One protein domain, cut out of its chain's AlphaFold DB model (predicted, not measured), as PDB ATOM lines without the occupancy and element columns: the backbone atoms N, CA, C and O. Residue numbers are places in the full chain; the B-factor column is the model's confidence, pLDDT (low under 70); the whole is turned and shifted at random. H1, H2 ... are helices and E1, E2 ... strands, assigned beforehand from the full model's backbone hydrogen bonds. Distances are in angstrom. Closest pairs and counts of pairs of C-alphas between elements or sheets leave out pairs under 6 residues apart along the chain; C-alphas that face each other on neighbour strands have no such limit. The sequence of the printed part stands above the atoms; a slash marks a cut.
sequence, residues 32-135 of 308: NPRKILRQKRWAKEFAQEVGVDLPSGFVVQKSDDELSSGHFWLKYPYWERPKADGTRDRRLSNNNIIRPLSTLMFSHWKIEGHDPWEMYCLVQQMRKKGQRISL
ATOM      1  N   ASN A  32     278.828 336.913 151.378       75.56
ATOM      2  CA  ASN A  32     279.844 336.563 152.372       75.56
ATOM      3  C   ASN A  32     279.625 335.120 152.879       75.56
ATOM      4  O   ASN A  32     278.825 334.908 153.799       75.56
ATOM      5  N   PRO A  33     280.330 334.109 152.329       79.19
ATOM      6  CA  PRO A  33     280.077 332.702 152.646       79.19
ATOM      7  C   PRO A  33     280.334 332.385 154.123       79.19
ATOM      8  O   PRO A  33     279.625 331.568 154.709       79.19
ATOM      9  N   ARG A  34     281.279 333.083 154.768       83.19
ATOM     10  CA  ARG A  34     281.552 332.926 156.206       83.19
ATOM     11  C   ARG A  34     280.364 333.374 157.054       83.19
ATOM     12  O   ARG A  34     280.018 332.693 158.014       83.19
ATOM     13  N   LYS A  35     279.714 334.487 156.690       83.50
ATOM     14  CA  LYS A  35     278.508 334.977 157.379       83.50
ATOM     15  C   LYS A  35     277.349 333.988 157.225       83.50
ATOM     16  O   LYS A  35     276.683 333.696 158.211       83.50
ATOM     17  N   ILE A  36     277.161 333.427 156.026       85.62
ATOM     18  CA  ILE A  36     276.114 332.431 155.734       85.62
ATOM     19  C   ILE A  36     276.346 331.134 156.520       85.62
ATOM     20  O   ILE A  36     275.432 330.638 157.175       85.62
ATOM     21  N   LEU A  37     277.568 330.589 156.492       90.38
ATOM     22  CA  LEU A  37     277.917 329.372 157.233       90.38
ATOM     23  C   LEU A  37     277.768 329.569 158.743       90.38
ATOM     24  O   LEU A  37     277.201 328.712 159.419       90.38
ATOM     25  N   ARG A  38     278.217 330.716 159.265       92.75
ATOM     26  CA  ARG A  38     278.042 331.078 160.676       92.75
ATOM     27  C   ARG A  38     276.568 331.152 161.053       92.75
ATOM     28  O   ARG A  38     276.190 330.582 162.067       92.75
ATOM     29  N   GLN A  39     275.748 331.789 160.219       94.50
ATOM     30  CA  GLN A  39     274.310 331.898 160.444       94.50
ATOM     31  C   GLN A  39     273.628 330.525 160.464       94.50
ATOM     32  O   GLN A  39     272.846 330.248 161.368       94.50
ATOM     33  N   LYS A  40     273.964 329.633 159.522       93.19
ATOM     34  CA  LYS A  40     273.456 328.249 159.511       93.19
ATOM     35  C   LYS A  40     273.872 327.471 160.760       93.19
ATOM     36  O   LYS A  40     273.059 326.748 161.327       93.19
ATOM     37  N   ARG A  41     275.128 327.622 161.193       95.44
ATOM     38  CA  ARG A  41     275.640 326.976 162.406       95.44
ATOM     39  C   ARG A  41     274.889 327.460 163.648       95.44
ATOM     40  O   ARG A  41     274.393 326.634 164.401       95.44
ATOM     41  N   TRP A  42     274.760 328.772 163.822       96.00
ATOM     42  CA  TRP A  42     274.040 329.354 164.955       96.00
ATOM     43  C   TRP A  42     272.554 329.008 164.958       96.00
ATOM     44  O   TRP A  42     272.021 328.703 166.014       96.00
ATOM     45  N   ALA A  43     271.895 328.968 163.797       94.81
ATOM     46  CA  ALA A  43     270.508 328.514 163.712       94.81
ATOM     47  C   ALA A  43     270.349 327.058 164.184       94.81
ATOM     48  O   ALA A  43     269.381 326.739 164.869       94.81
ATOM     49  N   LYS A  44     271.318 326.185 163.872       95.75
ATOM     50  CA  LYS A  44     271.334 324.796 164.353       95.75
ATOM     51  C   LYS A  44     271.591 324.705 165.861       95.75
ATOM     52  O   LYS A  44     270.906 323.936 166.524       95.75
ATOM     53  N   GLU A  45     272.549 325.472 166.388       95.62
ATOM     54  CA  GLU A  45     272.816 325.564 167.836       95.62
ATOM     55  C   GLU A  45     271.556 326.025 168.590       95.62
ATOM     56  O   GLU A  45     271.101 325.337 169.500       95.62
ATOM     57  N   PHE A  46     270.932 327.119 168.139       95.06
ATOM     58  CA  PHE A  46     269.672 327.632 168.682       95.06
ATOM     59  C   PHE A  46     268.572 326.563 168.680       95.06
ATOM     60  O   PHE A  46     267.943 326.324 169.708       95.06
ATOM     61  N   ALA A  47     268.357 325.885 167.548       95.31
ATOM     62  CA  ALA A  47     267.305 324.880 167.436       95.31
ATOM     63  C   ALA A  47     267.524 323.687 168.379       95.31
ATOM     64  O   ALA A  47     266.564 323.170 168.948       95.31
ATOM     65  N   GLN A  48     268.779 323.277 168.582       94.75
ATOM     66  CA  GLN A  48     269.139 322.208 169.516       94.75
ATOM     67  C   GLN A  48     268.918 322.607 170.979       94.75
ATOM     68  O   GLN A  48     268.434 321.791 171.758       94.75
ATOM     69  N   GLU A  49     269.252 323.843 171.349       92.31
ATOM     70  CA  GLU A  49     269.117 324.343 172.721       92.31
ATOM     71  C   GLU A  49     267.658 324.635 173.094       92.31
ATOM     72  O   GLU A  49     267.182 324.265 174.167       92.31
ATOM     73  N   VAL A  50     266.928 325.292 172.193       91.12
ATOM     74  CA  VAL A  50     265.567 325.779 172.442       91.12
ATOM     75  C   VAL A  50     264.511 324.720 172.113       91.12
ATOM     76  O   VAL A  50     263.422 324.725 172.697       91.12
ATOM     77  N   GLY A  51     264.821 323.802 171.191       92.69
ATOM     78  CA  GLY A  51     263.908 322.768 170.704       92.69
ATOM     79  C   GLY A  51     262.888 323.266 169.672       92.69
ATOM     80  O   GLY A  51     261.813 322.669 169.550       92.69
ATOM     81  N   VAL A  52     263.190 324.369 168.975       94.25
ATOM     82  CA  VAL A  52     262.351 324.998 167.940       94.25
ATOM     83  C   VAL A  52     263.228 325.494 166.790       94.25
ATOM     84  O   VAL A  52     264.249 326.132 167.030       94.25
ATOM     85  N   ASP A  53     262.817 325.241 165.549       95.25
ATOM     86  CA  ASP A  53     263.543 325.710 164.368       95.25
ATOM     87  C   ASP A  53     263.382 327.219 164.146       95.25
ATOM     88  O   ASP A  53     262.331 327.811 164.405       95.25
ATOM     89  N   LEU A  54     264.432 327.849 163.618       94.75
ATOM     90  CA  LEU A  54     264.395 329.262 163.254       94.75
ATOM     91  C   LEU A  54     263.567 329.461 161.964       94.75
ATOM     92  O   LEU A  54     263.863 328.800 160.964       94.75
ATOM     93  N   PRO A  55     262.582 330.382 161.931       94.56
ATOM     94  CA  PRO A  55     261.792 330.647 160.732       94.56
ATOM     95  C   PRO A  55     262.633 331.154 159.554       94.56
ATOM     96  O   PRO A  55     263.695 331.764 159.719       94.56
ATOM     97  N   SER A  56     262.132 330.945 158.335       89.75
ATOM     98  CA  SER A  56     262.785 331.454 157.123       89.75
ATOM     99  C   SER A  56     262.882 332.983 157.146       89.75
ATOM    100  O   SER A  56     261.933 333.671 157.512       89.75
ATOM    101  N   GLY A  57     264.034 333.524 156.744       89.00
ATOM    102  CA  GLY A  57     264.282 334.969 156.718       89.00
ATOM    103  C   GLY A  57     264.655 335.587 158.070       89.00
ATOM    104  O   GLY A  57     264.943 336.783 158.114       89.00
ATOM    105  N   PHE A  58     264.699 334.801 159.150       95.12
ATOM    106  CA  PHE A  58     265.130 335.274 160.462       95.12
ATOM    107  C   PHE A  58     266.639 335.106 160.637       95.12
ATOM    108  O   PHE A  58     267.267 334.166 160.133       95.12
ATOM    109  N   VAL A  59     267.232 336.040 161.372       95.94
ATOM    110  CA  VAL A  59     268.651 336.055 161.718       95.94
ATOM    111  C   VAL A  59     268.800 335.771 163.206       95.94
ATOM    112  O   VAL A  59     267.978 336.208 164.001       95.94
ATOM    113  N   VAL A  60     269.856 335.049 163.584       95.44
ATOM    114  CA  VAL A  60     270.180 334.744 164.978       95.44
ATOM    115  C   VAL A  60     271.609 335.188 165.256       95.44
ATOM    116  O   VAL A  60     272.496 335.034 164.419       95.44
ATOM    117  N   GLN A  61     271.829 335.796 166.408       94.06
ATOM    118  CA  GLN A  61     273.107 336.338 166.847       94.06
ATOM    119  C   GLN A  61     273.322 335.937 168.303       94.06
ATOM    120  O   GLN A  61     272.353 335.782 169.046       94.06
ATOM    121  N   LYS A  62     274.584 335.786 168.710       90.50
ATOM    122  CA  LYS A  62     274.912 335.678 170.133       90.50
ATOM    123  C   LYS A  62     274.899 337.072 170.755       90.50
ATOM    124  O   LYS A  62     275.322 338.033 170.114       90.50
ATOM    125  N   SER A  63     274.376 337.156 171.963       85.25
ATOM    126  CA  SER A  63     274.301 338.345 172.798       85.25
ATOM    127  C   SER A  63     274.962 338.011 174.129       85.25
ATOM    128  O   SER A  63     274.822 336.891 174.615       85.25
ATOM    129  N   ASP A  64     275.689 338.975 174.688       76.75
ATOM    130  CA  ASP A  64     276.386 338.810 175.968       76.75
ATOM    131  C   ASP A  64     275.431 338.927 177.175       76.75
ATOM    132  O   ASP A  64     275.837 338.715 178.316       76.75
ATOM    133  N   ASP A  65     274.157 339.252 176.933       69.00
ATOM    134  CA  ASP A  65     273.149 339.427 177.972       69.00
ATOM    135  C   ASP A  65     272.598 338.065 178.426       69.00
ATOM    136  O   ASP A  65     271.820 337.424 177.720       69.00
ATOM    137  N   GLU A  66     272.945 337.619 179.634       70.00
ATOM    138  CA  GLU A  66     272.325 336.436 180.247       70.00
ATOM    139  C   GLU A  66     270.980 336.799 180.892       70.00
ATOM    140  O   GLU A  66     270.877 337.159 182.067       70.00
ATOM    141  N   LEU A  67     269.912 336.720 180.099       71.75
ATOM    142  CA  LEU A  67     268.564 337.044 180.559       71.75
ATOM    143  C   LEU A  67     267.908 335.873 181.307       71.75
ATOM    144  O   LEU A  67     267.774 334.769 180.779       71.75
ATOM    145  N   SER A  68     267.383 336.149 182.506       67.38
ATOM    146  CA  SER A  68     266.610 335.189 183.317       67.38
ATOM    147  C   SER A  68     265.243 334.826 182.711       67.38
ATOM    148  O   SER A  68     264.657 333.791 183.043       67.38
ATOM    149  N   SER A  69     264.729 335.664 181.807       82.06
ATOM    150  CA  SER A  69     263.561 335.396 180.969       82.06
ATOM    151  C   SER A  69     263.704 336.087 179.619       82.06
ATOM    152  O   SER A  69     264.242 337.187 179.547       82.06
ATOM    153  N   GLY A  70     263.183 335.477 178.555       90.19
ATOM    154  CA  GLY A  70     263.181 336.110 177.239       90.19
ATOM    155  C   GLY A  70     262.189 337.267 177.138       90.19
ATOM    156  O   GLY A  70     261.127 337.240 177.761       90.19
ATOM    157  N   HIS A  71     262.500 338.239 176.287       94.44
ATOM    158  CA  HIS A  71     261.667 339.398 175.975       94.44
ATOM    159  C   HIS A  71     261.630 339.609 174.461       94.44
ATOM    160  O   HIS A  71     262.622 339.368 173.775       94.44
ATOM    161  N   PHE A  72     260.501 340.063 173.919       96.00
ATOM    162  CA  PHE A  72     260.387 340.333 172.488       96.00
ATOM    163  C   PHE A  72     259.557 341.576 172.197       96.00
ATOM    164  O   PHE A  72     258.661 341.949 172.958       96.00
ATOM    165  N   TRP A  73     259.861 342.193 171.060       97.06
ATOM    166  CA  TRP A  73     259.207 343.391 170.562       97.06
ATOM    167  C   TRP A  73     258.805 343.181 169.115       97.06
ATOM    168  O   TRP A  73     259.633 342.856 168.260       97.06
ATOM    169  N   LEU A  74     257.525 343.405 168.852       97.31
ATOM    170  CA  LEU A  74     256.972 343.376 167.514       97.31
ATOM    171  C   LEU A  74     257.148 344.747 166.868       97.31
ATOM    172  O   LEU A  74     256.970 345.796 167.495       97.31
ATOM    173  N   LYS A  75     257.542 344.736 165.601       96.81
ATOM    174  CA  LYS A  75     257.655 345.927 164.769       96.81
ATOM    175  C   LYS A  75     256.903 345.680 163.470       96.81
ATOM    176  O   LYS A  75     257.039 344.627 162.855       96.81
ATOM    177  N   TYR A  76     256.101 346.662 163.076       96.56
ATOM    178  CA  TYR A  76     255.151 346.530 161.978       96.56
ATOM    179  C   TYR A  76     255.614 347.321 160.760       96.56
ATOM    180  O   TYR A  76     256.249 348.367 160.919       96.56
ATOM    181  N   PRO A  77     255.313 346.842 159.546       96.62
ATOM    182  CA  PRO A  77     255.598 347.587 158.335       96.62
ATOM    183  C   PRO A  77     254.759 348.861 158.231       96.62
ATOM    184  O   PRO A  77     253.583 348.876 158.591       96.62
ATOM    185  N   TYR A  78     255.358 349.911 157.681       96.06
ATOM    186  CA  TYR A  78     254.717 351.210 157.488       96.06
ATOM    187  C   TYR A  78     255.242 351.890 156.221       96.06
ATOM    188  O   TYR A  78     256.313 351.549 155.719       96.06
ATOM    189  N   TRP A  79     254.491 352.845 155.676       96.50
ATOM    190  CA  TRP A  79     254.977 353.673 154.570       96.50
ATOM    191  C   TRP A  79     256.029 354.661 155.069       96.50
ATOM    192  O   TRP A  79     255.809 355.312 156.082       96.50
ATOM    193  N   GLU A  80     257.142 354.814 154.349       95.75
ATOM    194  CA  GLU A  80     258.203 355.779 154.676       95.75
ATOM    195  C   GLU A  80     257.656 357.206 154.808       95.75
ATOM    196  O   GLU A  80     258.052 357.955 155.701       95.75
ATOM    197  N   ARG A  81     256.716 357.571 153.932       95.06
ATOM    198  CA  ARG A  81     256.013 358.859 153.951       95.06
ATOM    199  C   ARG A  81     254.503 358.601 153.935       95.06
ATOM    200  O   ARG A  81     253.903 358.589 152.855       95.06
ATOM    201  N   PRO A  82     253.885 358.300 155.088       95.12
ATOM    202  CA  PRO A  82     252.469 357.973 155.153       95.12
ATOM    203  C   PRO A  82     251.609 359.242 155.097       95.12
ATOM    204  O   PRO A  82     252.061 360.341 155.424       95.12
ATOM    205  N   LYS A  83     250.335 359.085 154.735       94.44
ATOM    206  CA  LYS A  83     249.306 360.082 155.063       94.44
ATOM    207  C   LYS A  83     249.047 360.110 156.574       94.44
ATOM    208  O   LYS A  83     249.503 359.242 157.314       94.44
ATOM    209  N   ALA A  84     248.232 361.066 157.023       92.38
ATOM    210  CA  ALA A  84     247.780 361.133 158.415       92.38
ATOM    211  C   ALA A  84     247.057 359.851 158.886       92.38
ATOM    212  O   ALA A  84     247.142 359.505 160.057       92.38
ATOM    213  N   ASP A  85     246.391 359.129 157.977       90.75
ATOM    214  CA  ASP A  85     245.713 357.852 158.252       90.75
ATOM    215  C   ASP A  85     246.640 356.618 158.172       90.75
ATOM    216  O   ASP A  85     246.180 355.486 158.312       90.75
ATOM    217  N   GLY A  86     247.940 356.813 157.921       91.62
ATOM    218  CA  GLY A  86     248.926 355.738 157.798       91.62
ATOM    219  C   GLY A  86     249.013 355.080 156.415       91.62
ATOM    220  O   GLY A  86     249.949 354.318 156.183       91.62
ATOM    221  N   THR A  87     248.094 355.368 155.487       94.44
ATOM    222  CA  THR A  87     248.082 354.777 154.134       94.44
ATOM    223  C   THR A  87     249.106 355.425 153.201       94.44
ATOM    224  O   THR A  87     249.692 356.474 153.503       94.44
ATOM    225  N   ARG A  88     249.326 354.816 152.028       93.25
ATOM    226  CA  ARG A  88     250.255 355.314 151.013       93.25
ATOM    227  C   ARG A  88     249.863 356.713 150.557       93.25
ATOM    228  O   ARG A  88     248.788 356.931 149.986       93.25
ATOM    229  N   ASP A  89     250.800 357.650 150.665       92.69
ATOM    230  CA  ASP A  89     250.689 358.904 149.931       92.69
ATOM    231  C   ASP A  89     250.989 358.669 148.443       92.69
ATOM    232  O   ASP A  89     252.141 358.521 148.034       92.69
ATOM    233  N   ARG A  90     249.929 358.608 147.627       89.81
ATOM    234  CA  ARG A  90     250.010 358.372 146.174       89.81
ATOM    235  C   ARG A  90     250.518 359.577 145.382       89.81
ATOM    236  O   ARG A  90     250.787 359.429 144.195       89.81
ATOM    237  N   ARG A  91     250.669 360.747 146.013       91.12
ATOM    238  CA  ARG A  91     251.304 361.919 145.384       91.12
ATOM    239  C   ARG A  91     252.812 361.719 145.213       91.12
ATOM    240  O   ARG A  91     253.429 362.395 144.400       91.12
ATOM    241  N   LEU A  92     253.396 360.785 145.968       88.31
ATOM    242  CA  LEU A  92     254.810 360.434 145.932       88.31
ATOM    243  C   LEU A  92     254.996 359.117 145.169       88.31
ATOM    244  O   LEU A  92     254.628 358.041 145.650       88.31
ATOM    245  N   SER A  93     255.588 359.190 143.977       84.38
ATOM    246  CA  SER A  93     255.839 358.012 143.138       84.38
ATOM    247  C   SER A  93     256.877 357.061 143.750       84.38
ATOM    248  O   SER A  93     256.735 355.847 143.617       84.38
ATOM    249  N   ASN A  94     257.860 357.592 144.484       89.06
ATOM    250  CA  ASN A  94     258.981 356.863 145.090       89.06
ATOM    251  C   ASN A  94     258.803 356.542 146.589       89.06
ATOM    252  O   ASN A  94     259.783 356.465 147.325       89.06
ATOM    253  N   ASN A  95     257.564 356.378 147.053       92.12
ATOM    254  CA  ASN A  95     257.274 356.036 148.447       92.12
ATOM    255  C   ASN A  95     257.407 354.524 148.685       92.12
ATOM    256  O   ASN A  95     256.731 353.739 148.014       92.12
ATOM    257  N   ASN A  96     258.241 354.125 149.646       93.56
ATOM    258  CA  ASN A  96     258.554 352.725 149.930       93.56
ATOM    259  C   ASN A  96     257.939 352.252 151.252       93.56
ATOM    260  O   ASN A  96     257.645 353.043 152.146       93.56
ATOM    261  N   ILE A  97     257.773 350.936 151.387       95.44
ATOM    262  CA  ILE A  97     257.383 350.309 152.654       95.44
ATOM    263  C   ILE A  97     258.648 350.061 153.476       95.44
ATOM    264  O   ILE A  97     259.525 349.308 153.052       95.44
ATOM    265  N   ILE A  98     258.716 350.634 154.673       95.44
ATOM    266  CA  ILE A  98     259.736 350.308 155.667       95.44
ATOM    267  C   ILE A  98     259.272 349.083 156.450       95.44
ATOM    268  O   ILE A  98     258.156 349.041 156.966       95.44
ATOM    269  N   ARG A  99     260.145 348.074 156.547       95.31
ATOM    270  CA  ARG A  99     259.912 346.834 157.299       95.31
ATOM    271  C   ARG A  99     260.907 346.747 158.458       95.31
ATOM    272  O   ARG A  99     261.972 346.162 158.283       95.31
ATOM    273  N   PRO A 100     260.627 347.366 159.612       96.19
ATOM    274  CA  PRO A 100     261.517 347.275 160.769       96.19
ATOM    275  C   PRO A 100     261.642 345.827 161.271       96.19
ATOM    276  O   PRO A 100     260.742 345.013 161.071       96.19
ATOM    277  N   LEU A 101     262.760 345.504 161.923       96.94
ATOM    278  CA  LEU A 101     262.987 344.179 162.502       96.94
ATOM    279  C   LEU A 101     262.229 344.048 163.824       96.94
ATOM    280  O   LEU A 101     262.421 344.850 164.737       96.94
ATOM    281  N   SER A 102     261.400 343.015 163.932       97.69
ATOM    282  CA  SER A 102     260.966 342.498 165.228       97.69
ATOM    283  C   SER A 102     262.139 341.770 165.875       97.69
ATOM    284  O   SER A 102     262.918 341.112 165.179       97.69
ATOM    285  N   THR A 103     262.266 341.866 167.196       97.31
ATOM    286  CA  THR A 103     263.416 341.323 167.934       97.31
ATOM    287  C   THR A 103     262.949 340.460 169.092       97.31
ATOM    288  O   THR A 103     262.052 340.857 169.833       97.31
ATOM    289  N   LEU A 104     263.589 339.312 169.273       96.50
ATOM    290  CA  LEU A 104     263.470 338.449 170.443       96.50
ATOM    291  C   LEU A 104     264.855 338.306 171.075       96.50
ATOM    292  O   LEU A 104     265.812 337.938 170.400       96.50
ATOM    293  N   MET A 105     264.944 338.583 172.369       95.00
ATOM    294  CA  MET A 105     266.110 338.294 173.196       95.00
ATOM    295  C   MET A 105     265.753 337.156 174.144       95.00
ATOM    296  O   MET A 105     264.737 337.225 174.835       95.00
ATOM    297  N   PHE A 106     266.546 336.094 174.154       92.62
ATOM    298  CA  PHE A 106     266.297 334.918 174.977       92.62
ATOM    299  C   PHE A 106     267.615 334.228 175.313       92.62
ATOM    300  O   PHE A 106     268.309 333.785 174.400       92.62
ATOM    301  N   SER A 107     267.936 334.096 176.608       89.38
ATOM    302  CA  SER A 107     269.269 333.648 177.033       89.38
ATOM    303  C   SER A 107     270.326 334.504 176.313       89.38
ATOM    304  O   SER A 107     270.119 335.701 176.137       89.38
ATOM    305  N   HIS A 108     271.382 333.886 175.801       91.50
ATOM    306  CA  HIS A 108     272.425 334.513 174.996       91.50
ATOM    307  C   HIS A 108     272.072 334.648 173.499       91.50
ATOM    308  O   HIS A 108     272.956 334.876 172.671       91.50
ATOM    309  N   TRP A 109     270.806 334.472 173.103       93.94
ATOM    310  CA  TRP A 109     270.368 334.578 171.711       93.94
ATOM    311  C   TRP A 109     269.596 335.868 171.448       93.94
ATOM    312  O   TRP A 109     268.631 336.202 172.136       93.94
ATOM    313  N   LYS A 110     269.964 336.545 170.361       95.69
ATOM    314  CA  LYS A 110     269.201 337.633 169.753       95.69
ATOM    315  C   LYS A 110     268.697 337.188 168.385       95.69
ATOM    316  O   LYS A 110     269.492 336.886 167.496       95.69
ATOM    317  N   ILE A 111     267.381 337.163 168.215       96.56
ATOM    318  CA  ILE A 111     266.699 336.781 166.982       96.56
ATOM    319  C   ILE A 111     266.034 338.016 166.376       96.56
ATOM    320  O   ILE A 111     265.350 338.762 167.075       96.56
ATOM    321  N   GLU A 112     266.209 338.225 165.074       97.38
ATOM    322  CA  GLU A 112     265.638 339.353 164.335       97.38
ATOM    323  C   GLU A 112     264.939 338.875 163.059       97.38
ATOM    324  O   GLU A 112     265.472 338.039 162.328       97.38
ATOM    325  N   GLY A 113     263.758 339.422 162.768       96.00
ATOM    326  CA  GLY A 113     262.996 339.097 161.561       96.00
ATOM    327  C   GLY A 113     262.044 340.221 161.158       96.00
ATOM    328  O   GLY A 113     261.587 340.992 161.999       96.00
ATOM    329  N   HIS A 114     261.755 340.336 159.861       94.62
ATOM    330  CA  HIS A 114     260.870 341.382 159.326       94.62
ATOM    331  C   HIS A 114     259.376 341.069 159.475       94.62
ATOM    332  O   HIS A 114     258.555 341.974 159.341       94.62
ATOM    333  N   ASP A 115     259.025 339.802 159.709       94.56
ATOM    334  CA  ASP A 115     257.638 339.370 159.851       94.56
ATOM    335  C   ASP A 115     257.257 339.289 161.344       94.56
ATOM    336  O   ASP A 115     257.718 338.387 162.055       94.56
ATOM    337  N   PRO A 116     256.430 340.220 161.852       96.56
ATOM    338  CA  PRO A 116     256.024 340.211 163.252       96.56
ATOM    339  C   PRO A 116     255.132 339.001 163.594       96.56
ATOM    340  O   PRO A 116     255.163 338.527 164.730       96.56
ATOM    341  N   TRP A 117     254.375 338.459 162.635       96.06
ATOM    342  CA  TRP A 117     253.538 337.279 162.858       96.06
ATOM    343  C   TRP A 117     254.372 336.014 163.030       96.06
ATOM    344  O   TRP A 117     254.143 335.253 163.970       96.06
ATOM    345  N   GLU A 118     255.366 335.804 162.166       96.44
ATOM    346  CA  GLU A 118     256.285 334.667 162.294       96.44
ATOM    347  C   GLU A 118     257.120 334.766 163.579       96.44
ATOM    348  O   GLU A 118     257.326 333.760 164.260       96.44
ATOM    349  N   MET A 119     257.511 335.982 163.991       97.50
ATOM    350  CA  MET A 119     258.171 336.206 165.283       97.50
ATOM    351  C   MET A 119     257.272 335.767 166.442       97.50
ATOM    352  O   MET A 119     257.708 335.063 167.354       97.50
ATOM    353  N   TYR A 120     255.996 336.146 166.401       97.00
ATOM    354  CA  TYR A 120     255.037 335.731 167.413       97.00
ATOM    355  C   TYR A 120     254.818 334.217 167.414       97.00
ATOM    356  O   TYR A 120     254.808 333.601 168.479       97.00
ATOM    357  N   CYS A 121     254.704 333.598 166.237       96.06
ATOM    358  CA  CYS A 121     254.583 332.149 166.102       96.06
ATOM    359  C   CYS A 121     255.785 331.418 166.714       96.06
ATOM    360  O   CYS A 121     255.584 330.467 167.471       96.06
ATOM    361  N   LEU A 122     257.008 331.896 166.461       96.94
ATOM    362  CA  LEU A 122     258.231 331.381 167.079       96.94
ATOM    363  C   LEU A 122     258.153 331.460 168.610       96.94
ATOM    364  O   LEU A 122     258.332 330.449 169.290       96.94
ATOM    365  N   VAL A 123     257.799 332.624 169.165       96.56
ATOM    366  CA  VAL A 123     257.650 332.811 170.619       96.56
ATOM    367  C   VAL A 123     256.609 331.857 171.211       96.56
ATOM    368  O   VAL A 123     256.850 331.252 172.257       96.56
ATOM    369  N   GLN A 124     255.462 331.668 170.551       95.38
ATOM    370  CA  GLN A 124     254.436 330.726 171.012       95.38
ATOM    371  C   GLN A 124     254.942 329.277 170.997       95.38
ATOM    372  O   GLN A 124     254.652 328.519 171.924       95.38
ATOM    373  N   GLN A 125     255.710 328.878 169.979       95.50
ATOM    374  CA  GLN A 125     256.327 327.550 169.922       95.50
ATOM    375  C   GLN A 125     257.363 327.362 171.037       95.50
ATOM    376  O   GLN A 125     257.336 326.341 171.721       95.50
ATOM    377  N   MET A 126     258.210 328.363 171.291       95.06
ATOM    378  CA  MET A 126     259.185 328.335 172.387       95.06
ATOM    379  C   MET A 126     258.500 328.220 173.753       95.06
ATOM    380  O   MET A 126     258.858 327.357 174.554       95.06
ATOM    381  N   ARG A 127     257.452 329.015 174.006       94.25
ATOM    382  CA  ARG A 127     256.650 328.913 175.239       94.25
ATOM    383  C   ARG A 127     256.027 327.524 175.403       94.25
ATOM    384  O   ARG A 127     256.057 326.974 176.500       94.25
ATOM    385  N   LYS A 128     255.530 326.907 174.320       93.06
ATOM    386  CA  LYS A 128     255.026 325.517 174.334       93.06
ATOM    387  C   LYS A 128     256.102 324.484 174.675       93.06
ATOM    388  O   LYS A 128     255.772 323.444 175.233       93.06
ATOM    389  N   LYS A 129     257.371 324.759 174.364       93.94
ATOM    390  CA  LYS A 129     258.528 323.943 174.770       93.94
ATOM    391  C   LYS A 129     259.003 324.230 176.201       93.94
ATOM    392  O   LYS A 129     260.018 323.687 176.615       93.94
ATOM    393  N   GLY A 130     258.273 325.050 176.961       91.31
ATOM    394  CA  GLY A 130     258.582 325.378 178.354       91.31
ATOM    395  C   GLY A 130     259.512 326.578 178.527       91.31
ATOM    396  O   GLY A 130     259.868 326.911 179.657       91.31
ATOM    397  N   GLN A 131     259.884 327.260 177.439       91.62
ATOM    398  CA  GLN A 131     260.768 328.419 177.515       91.62
ATOM    399  C   GLN A 131     260.040 329.622 178.119       91.62
ATOM    400  O   GLN A 131     258.935 329.990 177.707       91.62
ATOM    401  N   ARG A 132     260.673 330.269 179.101       92.00
ATOM    402  CA  ARG A 132     260.098 331.420 179.808       92.00
ATOM    403  C   ARG A 132     260.347 332.704 179.019       92.00
ATOM    404  O   ARG A 132     261.418 333.293 179.117       92.00
ATOM    405  N   ILE A 133     259.341 333.148 178.266       92.44
ATOM    406  CA  ILE A 133     259.361 334.411 177.511       92.44
ATOM    407  C   ILE A 133     258.204 335.290 177.987       92.44
ATOM    408  O   ILE A 133     257.044 334.867 177.925       92.44
ATOM    409  N   SER A 134     258.503 336.504 178.446       92.00
ATOM    410  CA  SER A 134     257.517 337.468 178.939       92.00
ATOM    411  C   SER A 134     256.523 337.889 177.855       92.00
ATOM    412  O   SER A 134     256.820 337.799 176.664       92.00
ATOM    413  N   LEU A 135     255.361 338.404 178.261       91.88
ATOM    414  CA  LEU A 135     254.382 338.992 177.342       91.88
ATOM    415  C   LEU A 135     254.936 340.254 176.664       91.88
ATOM    416  O   LEU A 135     255.636 341.031 177.317       91.88
TER     417      LEU A 135
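What this domain is: This is residues 32 to 135 of the 308 residues of the protein "Mrr_cat domain-containing protein" of Flavonifractor plautii (UniProt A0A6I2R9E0). A small antiparallel sheet, E1 E4 E3 E2, has helices H1 and H2 over one face, in two layers; a looped arm, residues 74 to 101, makes the length. The printed part has 104 residues, under half in named elements, in the order H1 E1 E2 E3 E4 H2: mixed, loose, radius of gyration of the C-alphas 16.4 A, spans 50 by 36 by 22 A.

Where its parts are: H1, residues 33 to 50, 25.5 A, begins at C-alpha (280.077, 332.702, 152.646). E1 is 59 to 62, E2 71 to 73, E3 102 to 106, E4 109 to 113. H2, residues 116 to 128, 18.4 A, ends at C-alpha (255.026, 325.517, 174.334).

How they stand to each other: E2 E3 E4 are a meander, each strand the antiparallel neighbour of the one before; with E1 beside E4, a Greek key. Within hydrogen-bond range are N 61 and O 110, 2.8 A; N 104 and O 111, 2.9 A; N 73 and O 103, 2.8 A; and every O i to N i+4 pair of H1 and H2. H1 runs across the strands, over E1 and E4, closest C-alphas Ala 43 and Val 60, 6.4 A. H2 runs along E3, closest C-alphas Ser 102 and Pro 116, 5.8 A.

The domain as a whole: The printed part has no cut. Hairpin E2 and E3 has a long link. Residues 65 and 68 have pLDDT under 70.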